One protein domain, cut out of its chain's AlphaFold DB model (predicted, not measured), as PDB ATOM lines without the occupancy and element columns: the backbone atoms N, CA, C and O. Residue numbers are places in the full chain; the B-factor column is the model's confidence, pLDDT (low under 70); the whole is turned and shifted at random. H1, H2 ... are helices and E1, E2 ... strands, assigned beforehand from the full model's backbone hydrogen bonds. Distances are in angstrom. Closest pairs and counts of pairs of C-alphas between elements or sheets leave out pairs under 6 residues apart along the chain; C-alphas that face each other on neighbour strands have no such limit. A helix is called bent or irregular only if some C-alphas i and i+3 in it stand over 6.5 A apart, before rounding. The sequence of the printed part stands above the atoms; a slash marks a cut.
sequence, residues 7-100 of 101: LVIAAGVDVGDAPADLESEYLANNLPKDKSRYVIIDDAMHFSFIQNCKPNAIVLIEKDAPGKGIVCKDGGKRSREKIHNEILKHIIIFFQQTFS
ATOM      1  N   LEU A   7       3.203 -14.660 -29.799       98.12
ATOM      2  CA  LEU A   7       2.527 -14.907 -31.067       98.12
ATOM      3  C   LEU A   7       1.014 -14.808 -30.852       98.12
ATOM      4  O   LEU A   7       0.459 -15.538 -30.036       98.12
ATOM      5  N   VAL A   8       0.354 -13.937 -31.611       97.75
ATOM      6  CA  VAL A   8      -1.105 -13.821 -31.673       97.75
ATOM      7  C   VAL A   8      -1.566 -14.362 -33.025       97.75
ATOM      8  O   VAL A   8      -1.141 -13.861 -34.067       97.75
ATOM      9  N   ILE A   9      -2.414 -15.391 -33.006       97.44
ATOM     10  CA  ILE A   9      -3.024 -15.988 -34.202       97.44
ATOM     11  C   ILE A   9      -4.524 -15.701 -34.155       97.44
ATOM     12  O   ILE A   9      -5.192 -16.123 -33.214       97.44
ATOM     13  N   ALA A  10      -5.041 -15.001 -35.160       96.00
ATOM     14  CA  ALA A  10      -6.453 -14.664 -35.290       96.00
ATOM     15  C   ALA A  10      -7.156 -15.508 -36.356       96.00
ATOM     16  O   ALA A  10      -6.548 -15.939 -37.337       96.00
ATOM     17  N   ALA A  11      -8.460 -15.703 -36.167       95.19
ATOM     18  CA  ALA A  11      -9.362 -16.144 -37.222       95.19
ATOM     19  C   ALA A  11      -9.731 -14.962 -38.127       95.19
ATOM     20  O   ALA A  11      -9.983 -13.867 -37.629       95.19
ATOM     21  N   GLY A  12      -9.787 -15.192 -39.440       93.75
ATOM     22  CA  GLY A  12     -10.239 -14.193 -40.411       93.75
ATOM     23  C   GLY A  12     -11.753 -14.157 -40.621       93.75
ATOM     24  O   GLY A  12     -12.270 -13.170 -41.142       93.75
ATOM     25  N   VAL A  13     -12.479 -15.202 -40.206       93.25
ATOM     26  CA  VAL A  13     -13.943 -15.265 -40.293       93.25
ATOM     27  C   VAL A  13     -14.562 -15.086 -38.912       93.25
ATOM     28  O   VAL A  13     -14.441 -15.955 -38.043       93.25
ATOM     29  N   ASP A  14     -15.278 -13.979 -38.738       88.62
ATOM     30  CA  ASP A  14     -16.127 -13.750 -37.573       88.62
ATOM     31  C   ASP A  14     -17.433 -14.551 -37.708       88.62
ATOM     32  O   ASP A  14     -18.099 -14.537 -38.746       88.62
ATOM     33  N   VAL A  15     -17.782 -15.281 -36.653       83.62
ATOM     34  CA  VAL A  15     -18.997 -16.106 -36.566       83.62
ATOM     35  C   VAL A  15     -19.952 -15.623 -35.474       83.62
ATOM     36  O   VAL A  15     -20.901 -16.332 -35.136       83.62
ATOM     37  N   GLY A  16     -19.725 -14.408 -34.971       76.38
ATOM     38  CA  GLY A  16     -20.470 -13.783 -33.890       76.38
ATOM     39  C   GLY A  16     -19.781 -13.954 -32.537       76.38
ATOM     40  O   GLY A  16     -19.007 -14.885 -32.321       76.38
ATOM     41  N   ASP A  17     -20.094 -13.037 -31.623       78.88
ATOM     42  CA  ASP A  17     -19.706 -13.035 -30.204       78.88
ATOM     43  C   ASP A  17     -18.199 -12.913 -29.886       78.88
ATOM     44  O   ASP A  17     -17.847 -12.809 -28.711       78.88
ATOM     45  N   ALA A  18     -17.311 -12.884 -30.884       80.19
ATOM     46  CA  ALA A  18     -15.863 -12.730 -30.691       80.19
ATOM     47  C   ALA A  18     -15.218 -11.868 -31.799       80.19
ATOM     48  O   ALA A  18     -14.410 -12.378 -32.585       80.19
ATOM     49  N   PRO A  19     -15.573 -10.573 -31.888       85.56
ATOM     50  CA  PRO A  19     -15.081  -9.702 -32.945       85.56
ATOM     51  C   PRO A  19     -13.579  -9.440 -32.757       85.56
ATOM     52  O   PRO A  19     -13.100  -9.144 -31.659       85.56
ATOM     53  N   ALA A  20     -12.807  -9.610 -33.832       85.06
ATOM     54  CA  ALA A  20     -11.348  -9.618 -33.751       85.06
ATOM     55  C   ALA A  20     -10.763  -8.277 -33.278       85.06
ATOM     56  O   ALA A  20      -9.764  -8.291 -32.553       85.06
ATOM     57  N   ASP A  21     -11.403  -7.160 -33.641       88.88
ATOM     58  CA  ASP A  21     -11.028  -5.780 -33.304       88.88
ATOM     59  C   ASP A  21     -11.031  -5.508 -31.793       88.88
ATOM     60  O   ASP A  21     -10.187  -4.754 -31.308       88.88
ATOM     61  N   LEU A  22     -11.922  -6.165 -31.041       91.50
ATOM     62  CA  LEU A  22     -11.991  -6.096 -29.577       91.50
ATOM     63  C   LEU A  22     -11.119  -7.149 -28.873       91.50
ATOM     64  O   LEU A  22     -10.917  -7.059 -27.664       91.50
ATOM     65  N   GLU A  23     -10.584  -8.120 -29.614       92.94
ATOM     66  CA  GLU A  23      -9.908  -9.303 -29.074       92.94
ATOM     67  C   GLU A  23      -8.455  -9.399 -29.575       92.94
ATOM     68  O   GLU A  23      -7.546  -8.715 -29.093       92.94
ATOM     69  N   SER A  24      -8.203 -10.267 -30.557       95.12
ATOM     70  CA  SER A  24      -6.860 -10.564 -31.062       95.12
ATOM     71  C   SER A  24      -6.174  -9.365 -31.722       95.12
ATOM     72  O   SER A  24      -4.973  -9.168 -31.531       95.12
ATOM     73  N   GLU A  25      -6.920  -8.524 -32.438       94.19
ATOM     74  CA  GLU A  25      -6.394  -7.302 -33.038       94.19
ATOM     75  C   GLU A  25      -6.151  -6.228 -31.968       94.19
ATOM     76  O   GLU A  25      -5.108  -5.571 -31.997       94.19
ATOM     77  N   TYR A  26      -7.028  -6.109 -30.962       95.62
ATOM     78  CA  TYR A  26      -6.779  -5.245 -29.804       95.62
ATOM     79  C   TYR A  26      -5.467  -5.623 -29.104       95.62
ATOM     80  O   TYR A  26      -4.619  -4.757 -28.857       95.62
ATOM     81  N   LEU A  27      -5.255  -6.914 -28.834       95.44
ATOM     82  CA  LEU A  27      -4.005  -7.412 -28.256       95.44
ATOM     83  C   LEU A  27      -2.813  -7.088 -29.159       95.44
ATOM     84  O   LEU A  27      -1.839  -6.492 -28.702       95.44
ATOM     85  N   ALA A  28      -2.892  -7.416 -30.450       95.62
ATOM     86  CA  ALA A  28      -1.821  -7.143 -31.402       95.62
ATOM     87  C   ALA A  28      -1.465  -5.649 -31.484       95.62
ATOM     88  O   ALA A  28      -0.295  -5.304 -31.659       95.62
ATOM     89  N   ASN A  29      -2.446  -4.755 -31.343       95.62
ATOM     90  CA  ASN A  29      -2.253  -3.307 -31.379       95.62
ATOM     91  C   ASN A  29      -1.594  -2.745 -30.117       95.62
ATOM     92  O   ASN A  29      -0.817  -1.796 -30.228       95.62
ATOM     93  N   ASN A  30      -1.840  -3.351 -28.955       96.12
ATOM     94  CA  ASN A  30      -1.338  -2.865 -27.668       96.12
ATOM     95  C   ASN A  30      -0.066  -3.581 -27.174       96.12
ATOM     96  O   ASN A  30       0.571  -3.119 -26.225       96.12
ATOM     97  N   LEU A  31       0.326  -4.697 -27.793       96.56
ATOM     98  CA  LEU A  31       1.571  -5.393 -27.470       96.56
ATOM     99  C   LEU A  31       2.808  -4.686 -28.066       96.56
ATOM    100  O   LEU A  31       2.721  -4.081 -29.141       96.56
ATOM    101  N   PRO A  32       3.987  -4.776 -27.410       95.94
ATOM    102  CA  PRO A  32       5.230  -4.230 -27.954       95.94
ATOM    103  C   PRO A  32       5.571  -4.869 -29.305       95.94
ATOM    104  O   PRO A  32       5.752  -6.084 -29.397       95.94
ATOM    105  N   LYS A  33       5.678  -4.049 -30.356       93.50
ATOM    106  CA  LYS A  33       5.844  -4.525 -31.741       93.50
ATOM    107  C   LYS A  33       7.152  -5.284 -31.977       93.50
ATOM    108  O   LYS A  33       7.212  -6.120 -32.868       93.50
ATOM    109  N   ASP A  34       8.173  -5.029 -31.167       93.25
ATOM    110  CA  ASP A  34       9.457  -5.738 -31.172       93.25
ATOM    111  C   ASP A  34       9.408  -7.100 -30.454       93.25
ATOM    112  O   ASP A  34      10.326  -7.908 -30.593       93.25
ATOM    113  N   LYS A  35       8.346  -7.367 -29.685       93.62
ATOM    114  CA  LYS A  35       8.129  -8.620 -28.944       93.62
ATOM    115  C   LYS A  35       6.891  -9.385 -29.391       93.62
ATOM    116  O   LYS A  35       6.662 -10.480 -28.891       93.62
ATOM    117  N   SER A  36       6.095  -8.853 -30.311       96.12
ATOM    118  CA  SER A  36       4.853  -9.486 -30.745       96.12
ATOM    119  C   SER A  36       4.832  -9.766 -32.238       96.12
ATOM    120  O   SER A  36       5.162  -8.893 -33.040       96.12
ATOM    121  N   ARG A  37       4.330 -10.941 -32.614       96.62
ATOM    122  CA  ARG A  37       3.958 -11.275 -33.988       96.62
ATOM    123  C   ARG A  37       2.455 -11.503 -34.065       96.62
ATOM    124  O   ARG A  37       1.910 -12.257 -33.267       96.62
ATOM    125  N   TYR A  38       1.815 -10.884 -35.049       97.19
ATOM    126  CA  TYR A  38       0.396 -11.062 -35.340       97.19
ATOM    127  C   TYR A  38       0.225 -11.742 -36.696       97.19
ATOM    128  O   TYR A  38       0.883 -11.361 -37.665       97.19
ATOM    129  N   VAL A  39      -0.620 -12.766 -36.752       97.62
ATOM    130  CA  VAL A  39      -0.994 -13.461 -37.987       97.62
ATOM    131  C   VAL A  39      -2.500 -13.692 -38.002       97.62
ATOM    132  O   VAL A  39      -3.096 -13.973 -36.965       97.62
ATOM    133  N   ILE A  40      -3.099 -13.594 -39.184       96.81
ATOM    134  CA  ILE A  40      -4.511 -13.897 -39.420       96.81
ATOM    135  C   ILE A  40      -4.559 -15.127 -40.318       96.81
ATOM    136  O   ILE A  40      -3.826 -15.202 -41.303       96.81
ATOM    137  N   ILE A  41      -5.402 -16.092 -39.961       97.12
ATOM    138  CA  ILE A  41      -5.730 -17.224 -40.819       97.12
ATOM    139  C   ILE A  41      -7.090 -16.935 -41.452       97.12
ATOM    140  O   ILE A  41      -8.127 -17.126 -40.814       97.12
ATOM    141  N   ASP A  42      -7.067 -16.461 -42.697       95.19
ATOM    142  CA  ASP A  42      -8.227 -15.877 -43.390       95.19
ATOM    143  C   ASP A  42      -9.460 -16.786 -43.417       95.19
ATOM    144  O   ASP A  42     -10.586 -16.308 -43.339       95.19
ATOM    145  N   ASP A  43      -9.256 -18.099 -43.516       95.12
ATOM    146  CA  ASP A  43     -10.325 -19.092 -43.615       95.12
ATOM    147  C   ASP A  43     -10.551 -19.901 -42.326       95.12
ATOM    148  O   ASP A  43     -11.266 -20.908 -42.331       95.12
ATOM    149  N   ALA A  44      -9.967 -19.457 -41.212       95.81
ATOM    150  CA  ALA A  44     -10.298 -19.937 -39.878       95.81
ATOM    151  C   ALA A  44     -11.424 -19.099 -39.263       95.81
ATOM    152  O   ALA A  44     -11.557 -17.906 -39.523       95.81
ATOM    153  N   MET A  45     -12.197 -19.736 -38.391       94.25
ATOM    154  CA  MET A  45     -13.171 -19.096 -37.502       94.25
ATOM    155  C   MET A  45     -12.850 -19.444 -36.048       94.25
ATOM    156  O   MET A  45     -11.977 -20.273 -35.788       94.25
ATOM    157  N   HIS A  46     -13.573 -18.861 -35.089       92.94
ATOM    158  CA  HIS A  46     -13.332 -19.080 -33.656       92.94
ATOM    159  C   HIS A  46     -13.188 -20.572 -33.275       92.94
ATOM    160  O   HIS A  46     -12.274 -20.960 -32.552       92.94
ATOM    161  N   PHE A  47     -14.032 -21.448 -33.833       94.25
ATOM    162  CA  PHE A  47     -13.997 -22.890 -33.554       94.25
ATOM    163  C   PHE A  47     -12.955 -23.679 -34.369       94.25
ATOM    164  O   PHE A  47     -12.806 -24.882 -34.173       94.25
ATOM    165  N   SER A  48     -12.183 -23.052 -35.253       95.62
ATOM    166  CA  SER A  48     -11.123 -23.751 -35.988       95.62
ATOM    167  C   SER A  48      -9.929 -24.122 -35.099       95.62
ATOM    168  O   SER A  48      -9.166 -25.023 -35.440       95.62
ATOM    169  N   PHE A  49      -9.784 -23.481 -33.936       95.25
ATOM    170  CA  PHE A  49      -8.690 -23.720 -32.987       95.25
ATOM    171  C   PHE A  49      -8.939 -24.887 -32.018       95.25
ATOM    172  O   PHE A  49      -8.032 -25.271 -31.281       95.25
ATOM    173  N   ILE A  50     -10.145 -25.465 -32.006       94.31
ATOM    174  CA  ILE A  50     -10.465 -26.636 -31.174       94.31
ATOM    175  C   ILE A  50     -10.233 -27.945 -31.943       94.31
ATOM    176  O   ILE A  50      -9.862 -27.948 -33.115       94.31
ATOM    177  N   GLN A  51     -10.450 -29.085 -31.285       94.69
ATOM    178  CA  GLN A  51     -10.214 -30.409 -31.861       94.69
ATOM    179  C   GLN A  51     -11.131 -30.699 -33.063       94.69
ATOM    180  O   GLN A  51     -12.185 -30.084 -33.252       94.69
ATOM    181  N   ASN A  52     -10.742 -31.689 -33.870       96.12
ATOM    182  CA  ASN A  52     -11.595 -32.196 -34.941       96.12
ATOM    183  C   ASN A  52     -12.853 -32.846 -34.369       96.12
ATOM    184  O   ASN A  52     -12.805 -33.611 -33.402       96.12
ATOM    185  N   CYS A  53     -13.981 -32.572 -35.012       96.19
ATOM    186  CA  CYS A  53     -15.221 -33.236 -34.675       96.19
ATOM    187  C   CYS A  53     -15.223 -34.686 -35.164       96.19
ATOM    188  O   CYS A  53     -14.678 -35.020 -36.215       96.19
ATOM    189  N   LYS A  54     -15.887 -35.559 -34.402       96.19
ATOM    190  CA  LYS A  54     -16.129 -36.941 -34.825       96.19
ATOM    191  C   LYS A  54     -17.037 -36.971 -36.064       96.19
ATOM    192  O   LYS A  54     -17.839 -36.048 -36.254       96.19
ATOM    193  N   PRO A  55     -16.982 -38.043 -36.874       95.38
ATOM    194  CA  PRO A  55     -17.953 -38.249 -37.940       95.38
ATOM    195  C   PRO A  55     -19.387 -38.095 -37.416       95.38
ATOM    196  O   PRO A  55     -19.700 -38.540 -36.313       95.38
ATOM    197  N   ASN A  56     -20.249 -37.460 -38.210       95.94
ATOM    198  CA  ASN A  56     -21.657 -37.204 -37.883       95.94
ATOM    199  C   ASN A  56     -21.924 -36.263 -36.681       95.94
ATOM    200  O   ASN A  56     -23.074 -36.107 -36.276       95.94
ATOM    201  N   ALA A  57     -20.904 -35.597 -36.121       97.12
ATOM    202  CA  ALA A  57     -21.082 -34.719 -34.962       97.12
ATOM    203  C   ALA A  57     -22.058 -33.558 -35.216       97.12
ATOM    204  O   ALA A  57     -22.882 -33.285 -34.354       97.12
ATOM    205  N   ILE A  58     -22.016 -32.916 -36.393       97.06
ATOM    206  CA  ILE A  58     -22.935 -31.809 -36.727       97.06
ATOM    207  C   ILE A  58     -24.390 -32.258 -36.582       97.06
ATOM    208  O   ILE A  58     -25.168 -31.577 -35.931       97.06
ATOM    209  N   VAL A  59     -24.750 -33.417 -37.139       97.88
ATOM    210  CA  VAL A  59     -26.129 -33.929 -37.098       97.88
ATOM    211  C   VAL A  59     -26.578 -34.192 -35.663       97.88
ATOM    212  O   VAL A  59     -27.694 -33.837 -35.297       97.88
ATOM    213  N   LEU A  60     -25.712 -34.795 -34.843       98.00
ATOM    214  CA  LEU A  60     -26.021 -35.068 -33.439       98.00
ATOM    215  C   LEU A  60     -26.166 -33.774 -32.629       98.00
ATOM    216  O   LEU A  60     -27.125 -33.630 -31.880       98.00
ATOM    217  N   ILE A  61     -25.260 -32.815 -32.826       97.88
ATOM    218  CA  ILE A  61     -25.300 -31.527 -32.127       97.88
ATOM    219  C   ILE A  61     -26.537 -30.733 -32.534       97.88
ATOM    220  O   ILE A  61     -27.205 -30.199 -31.666       97.88
ATOM    221  N   GLU A  62     -26.882 -30.675 -33.818       98.19
ATOM    222  CA  GLU A  62     -28.075 -29.958 -34.287       98.19
ATOM    223  C   GLU A  62     -29.377 -30.594 -33.788       98.19
ATOM    224  O   GLU A  62     -30.352 -29.888 -33.537       98.19
ATOM    225  N   LYS A  63     -29.397 -31.922 -33.608       97.94
ATOM    226  CA  LYS A  63     -30.539 -32.626 -33.017       97.94
ATOM    227  C   LYS A  63     -30.754 -32.230 -31.552       97.94
ATOM    228  O   LYS A  63     -31.899 -32.029 -31.151       97.94
ATOM    229  N   ASP A  64     -29.679 -32.142 -30.775       97.50
ATOM    230  CA  ASP A  64     -29.754 -31.900 -29.328       97.50
ATOM    231  C   ASP A  64     -29.742 -30.396 -28.978       97.50
ATOM    232  O   ASP A  64     -30.337 -29.975 -27.988       97.50
ATOM    233  N   ALA A  65     -29.084 -29.575 -29.798       97.00
ATOM    234  CA  ALA A  65     -28.905 -28.135 -29.639       97.00
ATOM    235  C   ALA A  65     -28.869 -27.426 -31.016       97.00
ATOM    236  O   ALA A  65     -27.788 -27.153 -31.557       97.00
ATOM    237  N   PRO A  66     -30.040 -27.090 -31.586       96.94
ATOM    238  CA  PRO A  66     -30.137 -26.433 -32.887       96.94
ATOM    239  C   PRO A  66     -29.282 -25.161 -32.992       96.94
ATOM    240  O   PRO A  66     -29.247 -24.328 -32.085       96.94
ATOM    241  N   GLY A  67     -28.575 -25.016 -34.110       94.25
ATOM    242  CA  GLY A  67     -27.642 -23.931 -34.412       94.25
ATOM    243  C   GLY A  67     -26.234 -24.110 -33.834       94.25
ATOM    244  O   GLY A  67     -25.330 -23.354 -34.196       94.25
ATOM    245  N   LYS A  68     -25.997 -25.094 -32.955       95.06
ATOM    246  CA  LYS A  68     -24.680 -25.306 -32.326       95.06
ATOM    247  C   LYS A  68     -23.737 -26.191 -33.139       95.06
ATOM    248  O   LYS A  68     -22.562 -26.283 -32.796       95.06
ATOM    249  N   GLY A  69     -24.178 -26.762 -34.260       95.31
ATOM    250  CA  GLY A  69     -23.328 -27.524 -35.179       95.31
ATOM    251  C   GLY A  69     -22.236 -26.680 -35.846       95.31
ATOM    252  O   GLY A  69     -21.280 -27.231 -36.392       95.31
ATOM    253  N   ILE A  70     -22.332 -25.348 -35.756       93.81
ATOM    254  CA  ILE A  70     -21.294 -24.387 -36.159       93.81
ATOM    255  C   ILE A  70     -19.926 -24.665 -35.508       93.81
ATOM    256  O   ILE A  70     -18.901 -24.428 -36.137       93.81
ATOM    257  N   VAL A  71     -19.892 -25.266 -34.311       94.38
ATOM    258  CA  VAL A  71     -18.653 -25.661 -33.609       94.38
ATOM    259  C   VAL A  71     -17.786 -26.646 -34.409       94.38
ATOM    260  O   VAL A  71     -16.567 -26.721 -34.238       94.38
ATOM    261  N   CYS A  72     -18.405 -27.386 -35.330       95.62
ATOM    262  CA  CYS A  72     -17.755 -28.359 -36.204       95.62
ATOM    263  C   CYS A  72     -17.541 -27.854 -37.636       95.62
ATOM    264  O   CYS A  72     -17.231 -28.655 -38.517       95.62
ATOM    265  N   LYS A  73     -17.746 -26.559 -37.886       94.12
ATOM    266  CA  LYS A  73     -17.482 -25.913 -39.175       94.12
ATOM    267  C   LYS A  73     -16.240 -25.029 -39.076       94.12
ATOM    268  O   LYS A  73     -15.777 -24.720 -37.977       94.12
ATOM    269  N   ASP A  74     -15.717 -24.648 -40.233       95.31
ATOM    270  CA  ASP A  74     -14.585 -23.736 -40.383       95.31
ATOM    271  C   ASP A  74     -14.943 -22.607 -41.366       95.31
ATOM    272  O   ASP A  74     -15.976 -22.670 -42.039       95.31
ATOM    273  N   GLY A  75     -14.100 -21.572 -41.446       92.56
ATOM    274  CA  GLY A  75     -14.369 -20.356 -42.225       92.56
ATOM    275  C   GLY A  75     -14.252 -20.517 -43.746       92.56
ATOM    276  O   GLY A  75     -14.705 -19.652 -44.493       92.56
ATOM    277  N   GLY A  76     -13.684 -21.624 -44.234       92.19
ATOM    278  CA  GLY A  76     -13.501 -21.872 -45.664       92.19
ATOM    279  C   GLY A  76     -13.680 -23.324 -46.094       92.19
ATOM    280  O   GLY A  76     -14.404 -24.107 -45.487       92.19
ATOM    281  N   LYS A  77     -13.046 -23.677 -47.220       92.25
ATOM    282  CA  LYS A  77     -13.235 -24.979 -47.892       92.25
ATOM    283  C   LYS A  77     -12.224 -26.046 -47.482       92.25
ATOM    284  O   LYS A  77     -12.424 -27.220 -47.793       92.25
ATOM    285  N   ARG A  78     -11.097 -25.657 -46.881       95.19
ATOM    286  CA  ARG A  78     -10.083 -26.619 -46.439       95.19
ATOM    287  C   ARG A  78     -10.505 -27.243 -45.110       95.19
ATOM    288  O   ARG A  78     -11.264 -26.645 -44.360       95.19
ATOM    289  N   SER A  79     -10.009 -28.445 -44.832       95.44
ATOM    290  CA  SER A  79     -10.341 -29.141 -43.590       95.44
ATOM    291  C   SER A  79      -9.665 -28.497 -42.377       95.44
ATOM    292  O   SER A  79      -8.589 -27.899 -42.507       95.44
ATOM    293  N   ARG A  80     -10.252 -28.689 -41.193       97.06
ATOM    294  CA  ARG A  80      -9.681 -28.252 -39.915       97.06
ATOM    295  C   ARG A  80      -8.251 -28.745 -39.701       97.06
ATOM    296  O   ARG A  80      -7.409 -27.981 -39.247       97.06
ATOM    297  N   GLU A  81      -7.917 -29.961 -40.137       97.31
ATOM    298  CA  GLU A  81      -6.543 -30.473 -40.068       97.31
ATOM    299  C   GLU A  81      -5.560 -29.604 -40.861       97.31
ATOM    300  O   GLU A  81      -4.415 -29.419 -40.452       97.31
ATOM    301  N   LYS A  82      -5.978 -29.053 -42.007       97.94
ATOM    302  CA  LYS A  82      -5.129 -28.141 -42.784       97.94
ATOM    303  C   LYS A  82      -4.931 -26.813 -42.054       97.94
ATOM    304  O   LYS A  82      -3.813 -26.304 -42.098       97.94
ATOM    305  N   ILE A  83      -5.959 -26.302 -41.372       98.25
ATOM    306  CA  ILE A  83      -5.855 -25.119 -40.500       98.25
ATOM    307  C   ILE A  83      -4.886 -25.401 -39.345       98.25
ATOM    308  O   ILE A  83      -3.948 -24.641 -39.124       98.25
ATOM    309  N   HIS A  84      -5.025 -26.544 -38.669       98.38
ATOM    310  CA  HIS A  84      -4.131 -26.957 -37.580       98.38
ATOM    311  C   HIS A  84      -2.679 -27.098 -38.030       98.38
ATOM    312  O   HIS A  84      -1.772 -26.667 -37.323       98.38
ATOM    313  N   ASN A  85      -2.441 -27.642 -39.223       98.19
ATOM    314  CA  ASN A  85      -1.096 -27.730 -39.790       98.19
ATOM    315  C   ASN A  85      -0.472 -26.350 -40.039       98.19
ATOM    316  O   ASN A  85       0.739 -26.192 -39.906       98.19
ATOM    317  N   GLU A  86      -1.264 -25.348 -40.415       98.44
ATOM    318  CA  GLU A  86      -0.785 -23.972 -40.564       98.44
ATOM    319  C   GLU A  86      -0.495 -23.314 -39.214       98.44
ATOM    320  O   GLU A  86       0.587 -22.754 -39.036       98.44
ATOM    321  N   ILE A  87      -1.392 -23.470 -38.236       98.19
ATOM    322  CA  ILE A  87      -1.169 -23.030 -36.850       98.19
ATOM    323  C   ILE A  87       0.143 -23.618 -36.316       98.19
ATOM    324  O   ILE A  87       0.996 -22.886 -35.811       98.19
ATOM    325  N   LEU A  88       0.347 -24.925 -36.493       98.38
ATOM    326  CA  LEU A  88       1.562 -25.613 -36.066       98.38
ATOM    327  C   LEU A  88       2.813 -25.026 -36.732       98.38
ATOM    328  O   LEU A  88       3.815 -24.803 -36.056       98.38
ATOM    329  N   LYS A  89       2.762 -24.723 -38.036       98.50
ATOM    330  CA  LYS A  89       3.877 -24.062 -38.734       98.50
ATOM    331  C   LYS A  89       4.194 -22.698 -38.126       98.50
ATOM    332  O   LYS A  89       5.366 -22.414 -37.894       98.50
ATOM    333  N   HIS A  90       3.187 -21.872 -37.839       98.38
ATOM    334  CA  HIS A  90       3.404 -20.574 -37.196       98.38
ATOM    335  C   HIS A  90       4.045 -20.712 -35.813       98.38
ATOM    336  O   HIS A  90       4.988 -19.978 -35.519       98.38
ATOM    337  N   ILE A  91       3.591 -21.674 -35.004       98.25
ATOM    338  CA  ILE A  91       4.155 -21.955 -33.677       98.25
ATOM    339  C   ILE A  91       5.616 -22.402 -33.787       98.25
ATOM    340  O   ILE A  91       6.472 -21.857 -33.094       98.25
ATOM    341  N   ILE A  92       5.919 -23.352 -34.678       98.19
ATOM    342  CA  ILE A  92       7.288 -23.850 -34.883       98.19
ATOM    343  C   ILE A  92       8.213 -22.711 -35.314       98.19
ATOM    344  O   ILE A  92       9.267 -22.528 -34.712       98.19
ATOM    345  N   ILE A  93       7.810 -21.919 -36.314       97.06
ATOM    346  CA  ILE A  93       8.603 -20.780 -36.798       97.06
ATOM    347  C   ILE A  93       8.829 -19.770 -35.670       97.06
ATOM    348  O   ILE A  93       9.939 -19.272 -35.500       97.06
ATOM    349  N   PHE A  94       7.792 -19.466 -34.890       97.56
ATOM    350  CA  PHE A  94       7.895 -18.530 -33.779       97.56
ATOM    351  C   PHE A  94       8.856 -19.024 -32.693       97.56
ATOM    352  O   PHE A  94       9.697 -18.255 -32.228       97.56
ATOM    353  N   PHE A  95       8.788 -20.304 -32.320       96.94
ATOM    354  CA  PHE A  95       9.718 -20.890 -31.358       96.94
ATOM    355  C   PHE A  95      11.147 -20.933 -31.881       96.94
ATOM    356  O   PHE A  95      12.053 -20.574 -31.137       96.94
ATOM    357  N   GLN A  96      11.356 -21.280 -33.151       96.00
ATOM    358  CA  GLN A  96      12.676 -21.192 -33.770       96.00
ATOM    359  C   GLN A  96      13.224 -19.766 -33.664       96.00
ATOM    360  O   GLN A  96      14.319 -19.579 -33.164       96.00
ATOM    361  N   GLN A  97      12.451 -18.744 -34.031       92.62
ATOM    362  CA  GLN A  97      12.888 -17.343 -33.950       92.62
ATOM    363  C   GLN A  97      13.135 -16.856 -32.513       92.62
ATOM    364  O   GLN A  97      13.961 -15.974 -32.302       92.62
ATOM    365  N   THR A  98      12.412 -17.409 -31.539       94.06
ATOM    366  CA  THR A  98      12.474 -16.983 -30.132       94.06
ATOM    367  C   THR A  98      13.597 -17.664 -29.353       94.06
ATOM    368  O   THR A  98      14.183 -17.044 -28.470       94.06
ATOM    369  N   PHE A  99      13.884 -18.930 -29.663       90.56
ATOM    370  CA  PHE A  99      14.822 -19.783 -28.928       90.56
ATOM    371  C   PHE A  99      16.017 -20.235 -29.779       90.56
ATOM    372  O   PHE A  99      16.655 -21.229 -29.444       90.56
ATOM    373  N   SER A 100      16.310 -19.552 -30.890       76.00
ATOM    374  CA  SER A 100      17.579 -19.764 -31.595       76.00
ATOM    375  C   SER A 100      18.719 -19.274 -30.704       76.00
ATOM    376  O   SER A 100      18.757 -18.086 -30.379       76.00
TER     377      SER A 100
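What this domain is: This is residues 7 to 100 of the 101 residues of the protein "Lipoprotein signal peptide" of Xenorhabdus budapestensis (UniProt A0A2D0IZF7). A ribbon of two parallel strands, E1 and E2, lies between the short helix H1 and the long helix H5, which runs back along the strands. Beyond one end of the ribbon the small helices H3 and H4 pack together as a head, and the short helix H2 lies between this head and the strands. The printed part has 94 residues, with five named helices and two named strands in the order E1, H1, E2, H2, H3, H4, H5, and its class is mixed, helices and strands. The whole is elongated, spanning 48 by 27 by 19 A, and only just loose, close to compact, with a radius of gyration of the C-alphas of 15.3 A.

Where its parts are: E1, residues 7 to 13, begins at C-alpha 7 (2.527, -14.907, -31.067) and is 18.9 A long. H1 is residues 24 to 30, 10.1 A. E2, residues 36 to 45, is 21.5 A long and bends by 89 degrees at residue 42. H2, residues 46 to 49, is irregular, but only just: C-alphas 46 and 49 are 6.6 A apart. H3 is residues 57 to 64, 10.7 A, and H4 is residues 68 to 72, 8.5 A. H5, residues 80 to 99, is 28.2 A long and ends at C-alpha 99 (14.822, -19.783, -28.928).

How they stand to each other: E1 and E2 are parallel neighbours at 26 degrees; N 8 and O 37 are 2.8 A apart and N 41 and O 10 are 2.9 A apart, both within hydrogen-bond range. E1, H1 and E2 form a strand-helix-strand unit, two parallel neighbour strands with a helix between them along the chain, and its crossover is right-handed. The closest C-alphas of H1 and E1 are those of Ser 24 and Ala 10, 5.9 A apart. The closest C-alphas of H5 and E2 are those of Ile 83 and Ala 44, 6.9 A apart. H1 and H5 are apart. H5 touches H2 with residues 80 to 84 alone, closest at the C-alphas of Arg 80 and Ser 48, 6.1 A. H2 and H4 only just touch, with 3 pairs of C-alphas within 8 A, the closest those of Phe 47 and Val 71, 5.4 A. H3 and H4 touch, closest at the C-alphas of Ile 58 and Gly 69, 4.6 A. Every O i to N i+4 pair is within hydrogen-bond range in H1, H3 and H5; H4 has 0 of 1 but 2 of 2 O i to N i+3 pairs, and H2 is too short for an i+4 pair.

The domain as a whole: The two C-alphas farthest apart are those of Lys 63 and Ser 100, 49.8 A. The printed part has no cut and no long link. The mean pLDDT of the printed part is 94.6, and no printed residue is under 70.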